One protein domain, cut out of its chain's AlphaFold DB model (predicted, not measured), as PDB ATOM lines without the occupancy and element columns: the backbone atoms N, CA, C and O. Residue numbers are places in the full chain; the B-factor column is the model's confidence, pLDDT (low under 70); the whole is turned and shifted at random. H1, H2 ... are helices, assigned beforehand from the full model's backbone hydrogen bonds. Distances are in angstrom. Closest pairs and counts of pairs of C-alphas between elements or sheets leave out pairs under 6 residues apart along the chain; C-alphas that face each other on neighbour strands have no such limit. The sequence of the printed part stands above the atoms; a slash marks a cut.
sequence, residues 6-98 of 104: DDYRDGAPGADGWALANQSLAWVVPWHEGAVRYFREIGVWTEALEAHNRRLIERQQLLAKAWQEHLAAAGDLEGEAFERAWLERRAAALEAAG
ATOM      1  N   ASP A   6      85.982 -18.984 195.476       93.56
ATOM      2  CA  ASP A   6      84.976 -18.079 196.031       93.56
ATOM      3  C   ASP A   6      85.557 -17.103 197.070       93.56
ATOM      4  O   ASP A   6      85.056 -15.989 197.196       93.56
ATOM      5  N   ASP A   7      86.659 -17.461 197.740       94.25
ATOM      6  CA  ASP A   7      87.306 -16.601 198.738       94.25
ATOM      7  C   ASP A   7      88.114 -15.454 198.110       94.25
ATOM      8  O   ASP A   7      88.353 -14.441 198.769       94.25
ATOM      9  N   TYR A   8      88.575 -15.596 196.860       91.69
ATOM     10  CA  TYR A   8      89.446 -14.598 196.220       91.69
ATOM     11  C   TYR A   8      88.905 -14.000 194.917       91.69
ATOM     12  O   TYR A   8      89.529 -13.076 194.385       91.69
ATOM     13  N   ARG A   9      87.768 -14.473 194.390       93.06
ATOM     14  CA  ARG A   9      87.218 -14.036 193.091       93.06
ATOM     15  C   ARG A   9      86.955 -12.532 192.969       93.06
ATOM     16  O   ARG A   9      87.044 -11.999 191.871       93.06
ATOM     17  N   ASP A  10      86.705 -11.844 194.081       94.75
ATOM     18  CA  ASP A  10      86.439 -10.398 194.105       94.75
ATOM     19  C   ASP A  10      87.700  -9.562 194.412       94.75
ATOM     20  O   ASP A  10      87.640  -8.337 194.529       94.75
ATOM     21  N   GLY A  11      88.864 -10.208 194.547       92.75
ATOM     22  CA  GLY A  11      90.110  -9.570 194.980       92.75
ATOM     23  C   GLY A  11      90.797  -8.696 193.926       92.75
ATOM     24  O   GLY A  11      91.653  -7.884 194.282       92.75
ATOM     25  N   ALA A  12      90.457  -8.842 192.640       92.75
ATOM     26  CA  ALA A  12      90.996  -8.017 191.559       92.75
ATOM     27  C   ALA A  12      90.133  -8.077 190.281       92.75
ATOM     28  O   ALA A  12      89.547  -9.120 189.984       92.75
ATOM     29  N   PRO A  13      90.120  -7.015 189.450       94.94
ATOM     30  CA  PRO A  13      89.559  -7.088 188.102       94.94
ATOM     31  C   PRO A  13      90.171  -8.246 187.297       94.94
ATOM     32  O   PRO A  13      91.392  -8.380 187.218       94.94
ATOM     33  N   GLY A  14      89.324  -9.081 186.692       91.12
ATOM     34  CA  GLY A  14      89.747 -10.246 185.904       91.12
ATOM     35  C   GLY A  14      89.974 -11.532 186.709       91.12
ATOM     36  O   GLY A  14      90.238 -12.573 186.106       91.12
ATOM     37  N   ALA A  15      89.822 -11.502 188.039       92.94
ATOM     38  CA  ALA A  15      89.895 -12.698 188.879       92.94
ATOM     39  C   ALA A  15      88.825 -13.749 188.512       92.94
ATOM     40  O   ALA A  15      89.094 -14.943 188.627       92.94
ATOM     41  N   ASP A  16      87.691 -13.335 187.931       91.50
ATOM     42  CA  ASP A  16      86.681 -14.262 187.399       91.50
ATOM     43  C   ASP A  16      87.237 -15.234 186.345       91.50
ATOM     44  O   ASP A  16      86.767 -16.365 186.203       91.50
ATOM     45  N   GLY A  17      88.277 -14.826 185.608       92.19
ATOM     46  CA  GLY A  17      88.932 -15.682 184.625       92.19
ATOM     47  C   GLY A  17      89.531 -16.943 185.247       92.19
ATOM     48  O   GLY A  17      89.612 -17.955 184.568       92.19
ATOM     49  N   TRP A  18      89.891 -16.925 186.532       91.75
ATOM     50  CA  TRP A  18      90.554 -18.033 187.224       91.75
ATOM     51  C   TRP A  18      89.598 -19.146 187.663       91.75
ATOM     52  O   TRP A  18      90.062 -20.196 188.115       91.75
ATOM     53  N   ALA A  19      88.283 -18.951 187.506       93.62
ATOM     54  CA  ALA A  19      87.310 -20.015 187.705       93.62
ATOM     55  C   ALA A  19      87.652 -21.200 186.799       93.62
ATOM     56  O   ALA A  19      87.868 -21.021 185.601       93.62
ATOM     57  N   LEU A  20      87.633 -22.424 187.334       92.81
ATOM     58  CA  LEU A  20      87.939 -23.624 186.549       92.81
ATOM     59  C   LEU A  20      87.037 -23.755 185.308       92.81
ATOM     60  O   LEU A  20      87.505 -24.150 184.247       92.81
ATOM     61  N   ALA A  21      85.768 -23.351 185.420       91.88
ATOM     62  CA  ALA A  21      84.814 -23.342 184.310       91.88
ATOM     63  C   ALA A  21      85.202 -22.390 183.159       91.88
ATOM     64  O   ALA A  21      84.752 -22.579 182.032       91.88
ATOM     65  N   ASN A  22      86.048 -21.394 183.431       93.69
ATOM     66  CA  ASN A  22      86.546 -20.430 182.451       93.69
ATOM     67  C   ASN A  22      87.916 -20.834 181.876       93.69
ATOM     68  O   ASN A  22      88.478 -20.112 181.053       93.69
ATOM     69  N   GLN A  23      88.466 -21.981 182.290       92.19
ATOM     70  CA  GLN A  23      89.762 -22.473 181.837       92.19
ATOM     71  C   GLN A  23      89.609 -23.504 180.715       92.19
ATOM     72  O   GLN A  23      88.852 -24.467 180.821       92.19
ATOM     73  N   SER A  24      90.414 -23.356 179.661       93.00
ATOM     74  CA  SER A  24      90.696 -24.472 178.756       93.00
ATOM     75  C   SER A  24      91.799 -25.325 179.367       93.00
ATOM     76  O   SER A  24      92.866 -24.810 179.684       93.00
ATOM     77  N   LEU A  25      91.577 -26.632 179.502       94.62
ATOM     78  CA  LEU A  25      92.633 -27.567 179.905       94.62
ATOM     79  C   LEU A  25      93.438 -28.086 178.700       94.62
ATOM     80  O   LEU A  25      94.517 -28.647 178.875       94.62
ATOM     81  N   ALA A  26      92.969 -27.848 177.471       95.38
ATOM     82  CA  ALA A  26      93.690 -28.158 176.238       95.38
ATOM     83  C   ALA A  26      94.648 -27.008 175.876       95.38
ATOM     84  O   ALA A  26      94.417 -26.242 174.941       95.38
ATOM     85  N   TRP A  27      95.706 -26.849 176.671       92.75
ATOM     86  CA  TRP A  27      96.681 -25.766 176.518       92.75
ATOM     87  C   TRP A  27      97.705 -26.020 175.406       92.75
ATOM     88  O   TRP A  27      97.789 -27.112 174.855       92.75
ATOM     89  N   VAL A  28      98.510 -25.008 175.081       92.38
ATOM     90  CA  VAL A  28      99.603 -25.111 174.089       92.38
ATOM     91  C   VAL A  28     100.924 -25.632 174.677       92.38
ATOM     92  O   VAL A  28     101.856 -25.935 173.933       92.38
ATOM     93  N   VAL A  29     101.009 -25.745 176.005       92.56
ATOM     94  CA  VAL A  29     102.133 -26.340 176.744       92.56
ATOM     95  C   VAL A  29     101.621 -27.460 177.653       92.56
ATOM     96  O   VAL A  29     100.444 -27.431 178.024       92.56
ATOM     97  N   PRO A  30     102.453 -28.462 177.987       96.44
ATOM     98  CA  PRO A  30     101.995 -29.572 178.805       96.44
ATOM     99  C   PRO A  30     101.732 -29.141 180.251       96.44
ATOM    100  O   PRO A  30     102.435 -28.304 180.820       96.44
ATOM    101  N   TRP A  31     100.736 -29.770 180.861       97.25
ATOM    102  CA  TRP A  31     100.467 -29.689 182.285       97.25
ATOM    103  C   TRP A  31     101.489 -30.492 183.082       97.25
ATOM    104  O   TRP A  31     101.883 -31.599 182.711       97.25
ATOM    105  N   HIS A  32     101.863 -29.946 184.237       97.00
ATOM    106  CA  HIS A  32     102.675 -30.654 185.216       97.00
ATOM    107  C   HIS A  32     101.909 -31.856 185.795       97.00
ATOM    108  O   HIS A  32     100.710 -31.759 186.066       97.00
ATOM    109  N   GLU A  33     102.603 -32.963 186.073       96.88
ATOM    110  CA  GLU A  33     101.997 -34.210 186.576       96.88
ATOM    111  C   GLU A  33     101.152 -34.011 187.847       96.88
ATOM    112  O   GLU A  33     100.091 -34.612 188.001       96.88
ATOM    113  N   GLY A  34     101.583 -33.111 188.736       97.56
ATOM    114  CA  GLY A  34     100.852 -32.765 189.956       97.56
ATOM    115  C   GLY A  34      99.514 -32.069 189.687       97.56
ATOM    116  O   GLY A  34      98.545 -32.334 190.393       97.56
ATOM    117  N   ALA A  35      99.439 -31.231 188.648       96.12
ATOM    118  CA  ALA A  35      98.192 -30.592 188.233       96.12
ATOM    119  C   ALA A  35      97.251 -31.613 187.587       96.12
ATOM    120  O   ALA A  35      96.078 -31.673 187.940       96.12
ATOM    121  N   VAL A  36      97.782 -32.476 186.713       97.81
ATOM    122  CA  VAL A  36      97.020 -33.579 186.109       97.81
ATOM    123  C   VAL A  36      96.436 -34.496 187.183       97.81
ATOM    124  O   VAL A  36      95.260 -34.845 187.113       97.81
ATOM    125  N   ARG A  37      97.222 -34.856 188.206       98.12
ATOM    126  CA  ARG A  37      96.739 -35.648 189.346       98.12
ATOM    127  C   ARG A  37      95.545 -34.973 190.024       98.12
ATOM    128  O   ARG A  37      94.508 -35.611 190.151       98.12
ATOM    129  N   TYR A  38      95.664 -33.695 190.376       96.94
ATOM    130  CA  TYR A  38      94.569 -32.945 190.994       96.94
ATOM    131  C   TYR A  38      93.329 -32.862 190.085       96.94
ATOM    132  O   TYR A  38      92.214 -33.116 190.528       96.94
ATOM    133  N   PHE A  39      93.503 -32.591 188.789       97.19
ATOM    134  CA  PHE A  39      92.387 -32.546 187.838       97.19
ATOM    135  C   PHE A  39      91.688 -33.898 187.655       97.19
ATOM    136  O   PHE A  39      90.481 -33.931 187.413       97.19
ATOM    137  N   ARG A  40      92.414 -35.015 187.790       97.81
ATOM    138  CA  ARG A  40      91.811 -36.354 187.853       97.81
ATOM    139  C   ARG A  40      91.028 -36.551 189.149       97.81
ATOM    140  O   ARG A  40      89.918 -37.065 189.089       97.81
ATOM    141  N   GLU A  41      91.572 -36.124 190.290       97.56
ATOM    142  CA  GLU A  41      90.914 -36.233 191.603       97.56
ATOM    143  C   GLU A  41      89.565 -35.500 191.637       97.56
ATOM    144  O   GLU A  41      88.587 -36.050 192.138       97.56
ATOM    145  N   ILE A  42      89.481 -34.307 191.040       96.25
ATOM    146  CA  ILE A  42      88.226 -33.535 190.952       96.25
ATOM    147  C   ILE A  42      87.366 -33.890 189.720       96.25
ATOM    148  O   ILE A  42      86.353 -33.244 189.467       96.25
ATOM    149  N   GLY A  43      87.763 -34.898 188.934       96.81
ATOM    150  CA  GLY A  43      86.955 -35.465 187.848       96.81
ATOM    151  C   GLY A  43      86.878 -34.654 186.548       96.81
ATOM    152  O   GLY A  43      86.023 -34.942 185.714       96.81
ATOM    153  N   VAL A  44      87.749 -33.661 186.339       96.94
ATOM    154  CA  VAL A  44      87.734 -32.810 185.125       96.94
ATOM    155  C   VAL A  44      88.757 -33.226 184.065       96.94
ATOM    156  O   VAL A  44      88.730 -32.728 182.940       96.94
ATOM    157  N   TRP A  45      89.671 -34.139 184.402       97.94
ATOM    158  CA  TRP A  45      90.684 -34.633 183.473       97.94
ATOM    159  C   TRP A  45      90.174 -35.816 182.645       97.94
ATOM    160  O   TRP A  45      89.880 -36.880 183.183       97.94
ATOM    161  N   THR A  46      90.097 -35.643 181.327       97.56
ATOM    162  CA  THR A  46      89.568 -36.648 180.392       97.56
ATOM    163  C   THR A  46      90.681 -37.367 179.628       97.56
ATOM    164  O   THR A  46      91.792 -36.856 179.504       97.56
ATOM    165  N   GLU A  47      90.372 -38.519 179.026       97.94
ATOM    166  CA  GLU A  47      91.304 -39.243 178.138       97.94
ATOM    167  C   GLU A  47      91.755 -38.404 176.931       97.94
ATOM    168  O   GLU A  47      92.891 -38.511 176.473       97.94
ATOM    169  N   ALA A  48      90.889 -37.517 176.429       97.81
ATOM    170  CA  ALA A  48      91.252 -36.594 175.358       97.81
ATOM    171  C   ALA A  48      92.308 -35.573 175.822       97.81
ATOM    172  O   ALA A  48      93.264 -35.302 175.092       97.81
ATOM    173  N   LEU A  49      92.169 -35.045 177.045       98.06
ATOM    174  CA  LEU A  49      93.167 -34.160 177.654       98.06
ATOM    175  C   LEU A  49      94.473 -34.902 177.943       98.06
ATOM    176  O   LEU A  49      95.545 -34.350 177.706       98.06
ATOM    177  N   GLU A  50      94.399 -36.161 178.377       98.12
ATOM    178  CA  GLU A  50      95.575 -37.015 178.559       98.12
ATOM    179  C   GLU A  50      96.343 -37.205 177.249       98.12
ATOM    180  O   GLU A  50      97.552 -36.967 177.189       98.12
ATOM    181  N   ALA A  51      95.641 -37.589 176.180       98.06
ATOM    182  CA  ALA A  51      96.238 -37.796 174.868       98.06
ATOM    183  C   ALA A  51      96.875 -36.508 174.327       98.06
ATOM    184  O   ALA A  51      98.006 -36.541 173.835       98.06
ATOM    185  N   HIS A  52      96.187 -35.372 174.473       97.56
ATOM    186  CA  HIS A  52      96.704 -34.052 174.108       97.56
ATOM    187  C   HIS A  52      97.960 -33.686 174.907       97.56
ATOM    188  O   HIS A  52      98.982 -33.314 174.330       97.56
ATOM    189  N   ASN A  53      97.931 -33.857 176.230       98.06
ATOM    190  CA  ASN A  53      99.060 -33.545 177.101       98.06
ATOM    191  C   ASN A  53     100.288 -34.406 176.780       98.06
ATOM    192  O   ASN A  53     101.399 -33.887 176.660       98.06
ATOM    193  N   ARG A  54     100.093 -35.712 176.564       97.88
ATOM    194  CA  ARG A  54     101.166 -36.625 176.146       97.88
ATOM    195  C   ARG A  54     101.776 -36.192 174.814       97.88
ATOM    196  O   ARG A  54     102.998 -36.144 174.694       97.88
ATOM    197  N   ARG A  55     100.941 -35.791 173.853       97.56
ATOM    198  CA  ARG A  55     101.395 -35.279 172.554       97.56
ATOM    199  C   ARG A  55     102.242 -34.005 172.695       97.56
ATOM    200  O   ARG A  55     103.218 -33.834 171.967       97.56
ATOM    201  N   LEU A  56     101.925 -33.129 173.649       97.25
ATOM    202  CA  LEU A  56     102.746 -31.950 173.958       97.25
ATOM    203  C   LEU A  56     104.077 -32.306 174.631       97.25
ATOM    204  O   LEU A  56     105.097 -31.697 174.305       97.25
ATOM    205  N   ILE A  57     104.093 -33.301 175.522       98.00
ATOM    206  CA  ILE A  57     105.328 -33.805 176.145       98.00
ATOM    207  C   ILE A  57     106.263 -34.386 175.076       98.00
ATOM    208  O   ILE A  57     107.442 -34.028 175.037       98.00
ATOM    209  N   GLU A  58     105.742 -35.207 174.160       97.75
ATOM    210  CA  GLU A  58     106.499 -35.731 173.011       97.75
ATOM    211  C   GLU A  58     107.100 -34.593 172.175       97.75
ATOM    212  O   GLU A  58     108.283 -34.618 171.827       97.75
ATOM    213  N   ARG A  59     106.303 -33.552 171.898       97.56
ATOM    214  CA  ARG A  59     106.763 -32.366 171.165       97.56
ATOM    215  C   ARG A  59     107.923 -31.676 171.873       97.56
ATOM    216  O   ARG A  59     108.884 -31.263 171.226       97.56
ATOM    217  N   GLN A  60     107.829 -31.519 173.190       96.94
ATOM    218  CA  GLN A  60     108.862 -30.868 173.988       96.94
ATOM    219  C   GLN A  60     110.163 -31.678 173.983       96.94
ATOM    220  O   GLN A  60     111.234 -31.104 173.794       96.94
ATOM    221  N   GLN A  61     110.075 -33.000 174.133       97.88
ATOM    222  CA  GLN A  61     111.234 -33.895 174.076       97.88
ATOM    223  C   GLN A  61     111.920 -33.849 172.707       97.88
ATOM    224  O   GLN A  61     113.144 -33.748 172.630       97.88
ATOM    225  N   LEU A  62     111.136 -33.856 171.628       98.12
ATOM    226  CA  LEU A  62     111.637 -33.717 170.263       98.12
ATOM    227  C   LEU A  62     112.390 -32.397 170.063       98.12
ATOM    228  O   LEU A  62     113.500 -32.400 169.536       98.12
ATOM    229  N   LEU A  63     111.810 -31.278 170.503       97.38
ATOM    230  CA  LEU A  63     112.444 -29.964 170.392       97.38
ATOM    231  C   LEU A  63     113.728 -29.876 171.218       97.38
ATOM    232  O   LEU A  63     114.720 -29.336 170.734       97.38
ATOM    233  N   ALA A  64     113.733 -30.433 172.431       98.25
ATOM    234  CA  ALA A  64     114.926 -30.494 173.267       98.25
ATOM    235  C   ALA A  64     116.039 -31.305 172.589       98.25
ATOM    236  O   ALA A  64     117.179 -30.848 172.528       98.25
ATOM    237  N   LYS A  65     115.706 -32.467 172.016       98.44
ATOM    238  CA  LYS A  65     116.650 -33.286 171.248       98.44
ATOM    239  C   LYS A  65     117.192 -32.530 170.031       98.44
ATOM    240  O   LYS A  65     118.405 -32.435 169.877       98.44
ATOM    241  N   ALA A  66     116.313 -31.955 169.210       98.12
ATOM    242  CA  ALA A  66     116.706 -31.202 168.020       98.12
ATOM    243  C   ALA A  66     117.611 -30.013 168.367       98.12
ATOM    244  O   ALA A  66     118.539 -29.710 167.622       98.12
ATOM    245  N   TRP A  67     117.364 -29.360 169.506       98.38
ATOM    246  CA  TRP A  67     118.204 -28.277 170.007       98.38
ATOM    247  C   TRP A  67     119.606 -28.759 170.391       98.38
ATOM    248  O   TRP A  67     120.591 -28.155 169.980       98.38
ATOM    249  N   GLN A  68     119.721 -29.878 171.113       98.44
ATOM    250  CA  GLN A  68     121.033 -30.453 171.442       98.44
ATOM    251  C   GLN A  68     121.807 -30.870 170.185       98.44
ATOM    252  O   GLN A  68     122.997 -30.590 170.065       98.44
ATOM    253  N   GLU A  69     121.128 -31.483 169.213       97.25
ATOM    254  CA  GLU A  69     121.729 -31.826 167.919       97.25
ATOM    255  C   GLU A  69     122.140 -30.587 167.118       97.25
ATOM    256  O   GLU A  69     123.159 -30.614 166.430       97.25
ATOM    257  N   HIS A  70     121.367 -29.500 167.201       97.56
ATOM    258  CA  HIS A  70     121.723 -28.227 166.587       97.56
ATOM    259  C   HIS A  70     123.017 -27.682 167.184       97.56
ATOM    260  O   HIS A  70     123.951 -27.420 166.437       97.56
ATOM    261  N   LEU A  71     123.094 -27.581 168.515       97.00
ATOM    262  CA  LEU A  71     124.280 -27.088 169.216       97.00
ATOM    263  C   LEU A  71     125.525 -27.923 168.900       97.00
ATOM    264  O   LEU A  71     126.592 -27.365 168.670       97.00
ATOM    265  N   ALA A  72     125.387 -29.248 168.829       96.44
ATOM    266  CA  ALA A  72     126.490 -30.136 168.471       96.44
ATOM    267  C   ALA A  72     126.956 -29.969 167.012       96.44
ATOM    268  O   ALA A  72     128.125 -30.207 166.714       96.44
ATOM    269  N   ALA A  73     126.057 -29.581 166.102       95.38
ATOM    270  CA  ALA A  73     126.336 -29.435 164.673       95.38
ATOM    271  C   ALA A  73     126.627 -27.990 164.232       95.38
ATOM    272  O   ALA A  73     127.036 -27.787 163.091       95.38
ATOM    273  N   ALA A  74     126.387 -26.995 165.091       93.00
ATOM    274  CA  ALA A  74     126.447 -25.583 164.722       93.00
ATOM    275  C   ALA A  74     127.870 -25.095 164.404       93.00
ATOM    276  O   ALA A  74     128.019 -24.173 163.608       93.00
ATOM    277  N   GLY A  75     128.909 -25.715 164.976       93.81
ATOM    278  CA  GLY A  75     130.294 -25.274 164.784       93.81
ATOM    279  C   GLY A  75     130.471 -23.807 165.190       93.81
ATOM    280  O   GLY A  75     130.083 -23.436 166.293       93.81
ATOM    281  N   ASP A  76     130.995 -22.990 164.272       94.69
ATOM    282  CA  ASP A  76     131.226 -21.548 164.461       94.69
ATOM    283  C   ASP A  76     130.070 -20.670 163.930       94.69
ATOM    284  O   ASP A  76     130.247 -19.476 163.683       94.69
ATOM    285  N   LEU A  77     128.889 -21.247 163.665       96.00
ATOM    286  CA  LEU A  77     127.724 -20.456 163.263       96.00
ATOM    287  C   LEU A  77     127.316 -19.505 164.393       96.00
ATOM    288  O   LEU A  77     127.081 -19.927 165.522       96.00
ATOM    289  N   GLU A  78     127.125 -18.233 164.050       94.81
ATOM    290  CA  GLU A  78     126.687 -17.194 164.981       94.81
ATOM    291  C   GLU A  78     125.594 -16.308 164.367       94.81
ATOM    292  O   GLU A  78     125.328 -16.339 163.158       94.81
ATOM    293  N   GLY A  79     124.946 -15.511 165.223       95.94
ATOM    294  CA  GLY A  79     123.939 -14.528 164.828       95.94
ATOM    295  C   GLY A  79     122.836 -15.123 163.950       95.94
ATOM    296  O   GLY A  79     122.318 -16.207 164.213       95.94
ATOM    297  N   GLU A  80     122.500 -14.425 162.868       97.00
ATOM    298  CA  GLU A  80     121.433 -14.850 161.957       97.00
ATOM    299  C   GLU A  80     121.713 -16.192 161.266       97.00
ATOM    300  O   GLU A  80     120.781 -16.906 160.899       97.00
ATOM    301  N   ALA A  81     122.984 -16.546 161.043       96.50
ATOM    302  CA  ALA A  81     123.325 -17.806 160.388       96.50
ATOM    303  C   ALA A  81     123.010 -19.000 161.298       96.50
ATOM    304  O   ALA A  81     122.454 -19.995 160.833       96.50
ATOM    305  N   PHE A  82     123.295 -18.861 162.595       97.19
ATOM    306  CA  PHE A  82     122.883 -19.818 163.616       97.19
ATOM    307  C   PHE A  82     121.354 -19.900 163.712       97.19
ATOM    308  O   PHE A  82     120.785 -20.990 163.651       97.19
ATOM    309  N   GLU A  83     120.675 -18.751 163.793       96.00
ATOM    310  CA  GLU A  83     119.216 -18.699 163.926       96.00
ATOM    311  C   GLU A  83     118.495 -19.359 162.744       96.00
ATOM    312  O   GLU A  83     117.626 -20.205 162.956       96.00
ATOM    313  N   ARG A  84     118.884 -19.048 161.501       96.06
ATOM    314  CA  ARG A  84     118.294 -19.683 160.310       96.06
ATOM    315  C   ARG A  84     118.488 -21.196 160.322       96.06
ATOM    316  O   ARG A  84     117.522 -21.935 160.142       96.06
ATOM    317  N   ALA A  85     119.705 -21.660 160.607       96.56
ATOM    318  CA  ALA A  85     120.000 -23.088 160.687       96.56
ATOM    319  C   ALA A  85     119.207 -23.789 161.807       96.56
ATOM    320  O   ALA A  85     118.816 -24.954 161.666       96.56
ATOM    321  N   TRP A  86     118.937 -23.095 162.919       97.19
ATOM    322  CA  TRP A  86     118.059 -23.603 163.968       97.19
ATOM    323  C   TRP A  86     116.612 -23.714 163.490       97.19
ATOM    324  O   TRP A  86     116.002 -24.771 163.657       97.19
ATOM    325  N   LEU A  87     116.060 -22.658 162.889       96.94
ATOM    326  CA  LEU A  87     114.671 -22.638 162.426       96.94
ATOM    327  C   LEU A  87     114.402 -23.730 161.384       96.94
ATOM    328  O   LEU A  87     113.403 -24.440 161.509       96.94
ATOM    329  N   GLU A  88     115.321 -23.939 160.440       96.12
ATOM    330  CA  GLU A  88     115.238 -25.015 159.444       96.12
ATOM    331  C   GLU A  88     115.232 -26.404 160.098       96.12
ATOM    332  O   GLU A  88     114.339 -27.215 159.841       96.12
ATOM    333  N   ARG A  89     116.181 -26.681 161.006       96.69
ATOM    334  CA  ARG A  89     116.238 -27.970 161.719       96.69
ATOM    335  C   ARG A  89     114.993 -28.199 162.567       96.69
ATOM    336  O   ARG A  89     114.463 -29.309 162.603       96.69
ATOM    337  N   ARG A  90     114.550 -27.168 163.281       97.44
ATOM    338  CA  ARG A  90     113.387 -27.227 164.163       97.44
ATOM    339  C   ARG A  90     112.118 -27.524 163.368       97.44
ATOM    340  O   ARG A  90     111.340 -28.374 163.800       97.44
ATOM    341  N   ALA A  91     111.924 -26.871 162.221       97.50
ATOM    342  CA  ALA A  91     110.800 -27.133 161.327       97.50
ATOM    343  C   ALA A  91     110.847 -28.568 160.781       97.50
ATOM    344  O   ALA A  91     109.880 -29.306 160.956       97.50
ATOM    345  N   ALA A  92     111.994 -29.004 160.251       96.94
ATOM    346  CA  ALA A  92     112.166 -30.359 159.725       96.94
ATOM    347  C   ALA A  92     111.904 -31.446 160.785       96.94
ATOM    348  O   ALA A  92     111.233 -32.439 160.506       96.94
ATOM    349  N   ALA A  93     112.388 -31.252 162.016       97.62
ATOM    350  CA  ALA A  93     112.149 -32.183 163.117       97.62
ATOM    351  C   ALA A  93     110.658 -32.270 163.477       97.62
ATOM    352  O   ALA A  93     110.136 -33.369 163.671       97.62
ATOM    353  N   LEU A  94     109.972 -31.124 163.557       97.31
ATOM    354  CA  LEU A  94     108.537 -31.067 163.838       97.31
ATOM    355  C   LEU A  94     107.727 -31.762 162.737       97.31
ATOM    356  O   LEU A  94     106.933 -32.645 163.056       97.31
ATOM    357  N   GLU A  95     107.970 -31.431 161.468       97.12
ATOM    358  CA  GLU A  95     107.253 -32.011 160.325       97.12
ATOM    359  C   GLU A  95     107.448 -33.530 160.245       97.12
ATOM    360  O   GLU A  95     106.471 -34.271 160.126       97.12
ATOM    361  N   ALA A  96     108.685 -34.012 160.409       97.25
ATOM    362  CA  ALA A  96     108.995 -35.443 160.406       97.25
ATOM    363  C   ALA A  96     108.262 -36.221 161.513       97.25
ATOM    364  O   ALA A  96     107.974 -37.408 161.358       97.25
ATOM    365  N   ALA A  97     107.941 -35.561 162.626       96.88
ATOM    366  CA  ALA A  97     107.196 -36.135 163.741       96.88
ATOM    367  C   ALA A  97     105.686 -35.830 163.694       96.88
ATOM    368  O   ALA A  97     104.978 -36.096 164.672       96.88
ATOM    369  N   GLY A  98     105.177 -35.261 162.595       96.12
ATOM    370  CA  GLY A  98     103.762 -34.925 162.420       96.12
ATOM    371  C   GLY A  98     103.286 -33.767 163.303       96.12
ATOM    372  O   GLY A  98     102.139 -33.764 163.751       96.12
TER     373      GLY A  98
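What this domain is: This is residues 6 to 98 of the 104 residues of an uncharacterized protein of bacterium HR39 (UniProt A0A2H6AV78). One long helix, H3, makes most of the length of an extended, all-helix domain, and H4 folds back over the second part of it as a loose helical hairpin. Near the other end of H3 lie the short helix H2 and a looping first part with the tiny H1, where residues 10 to 15 stick out. The printed part has 93 residues, with four named helices in the order H1, H2, H3, H4 and no named strand. The radius of gyration of the C-alphas is 19.1 A, and the C-alphas span 56 by 32 by 19 A.

How they stand to each other: H3, residues 47 to 73, touches H4, residues 79 to 96, with residues 59 to 70 alone, and H4 touches it with residues 86 to 94 alone. The closest C-alphas of this hairpin, those of His 70 and Trp 86, are 6.5 A apart. The two run opposite ways at a steep tilt of 41 degrees. H2, residues 33 to 41, is only just apart from H3, with the closest C-alphas 8.4 A apart. H1, residues 15 to 18, is apart from H2, H3 and H4. Every O i to N i+4 pair is within hydrogen-bond range in H2, H3 and H4; H1 is too short for such a pair.

Where its parts are: H3 is 38.8 A long, from C-alpha 47 at (91.304, -39.243, 178.138) to C-alpha 73 at (126.336, -29.435, 164.673). H4 is 26.1 A long and ends with C-alpha 96 at (108.995, -35.443, 160.406). H2 is 12.3 A long. H1, 5.6 A long, begins with C-alpha 15 at (89.895, -12.698, 188.879).

The domain as a whole: The two C-alphas farthest apart, those of Asp 6 and Asp 76, are 56.1 A apart. The link from H1 to H2, residues 19 to 32, is long; those from H2 to H3 and from H3 to H4 are tight. The printed part has no cut. The mean pLDDT of the printed part is 96.0, and no printed residue is under 70.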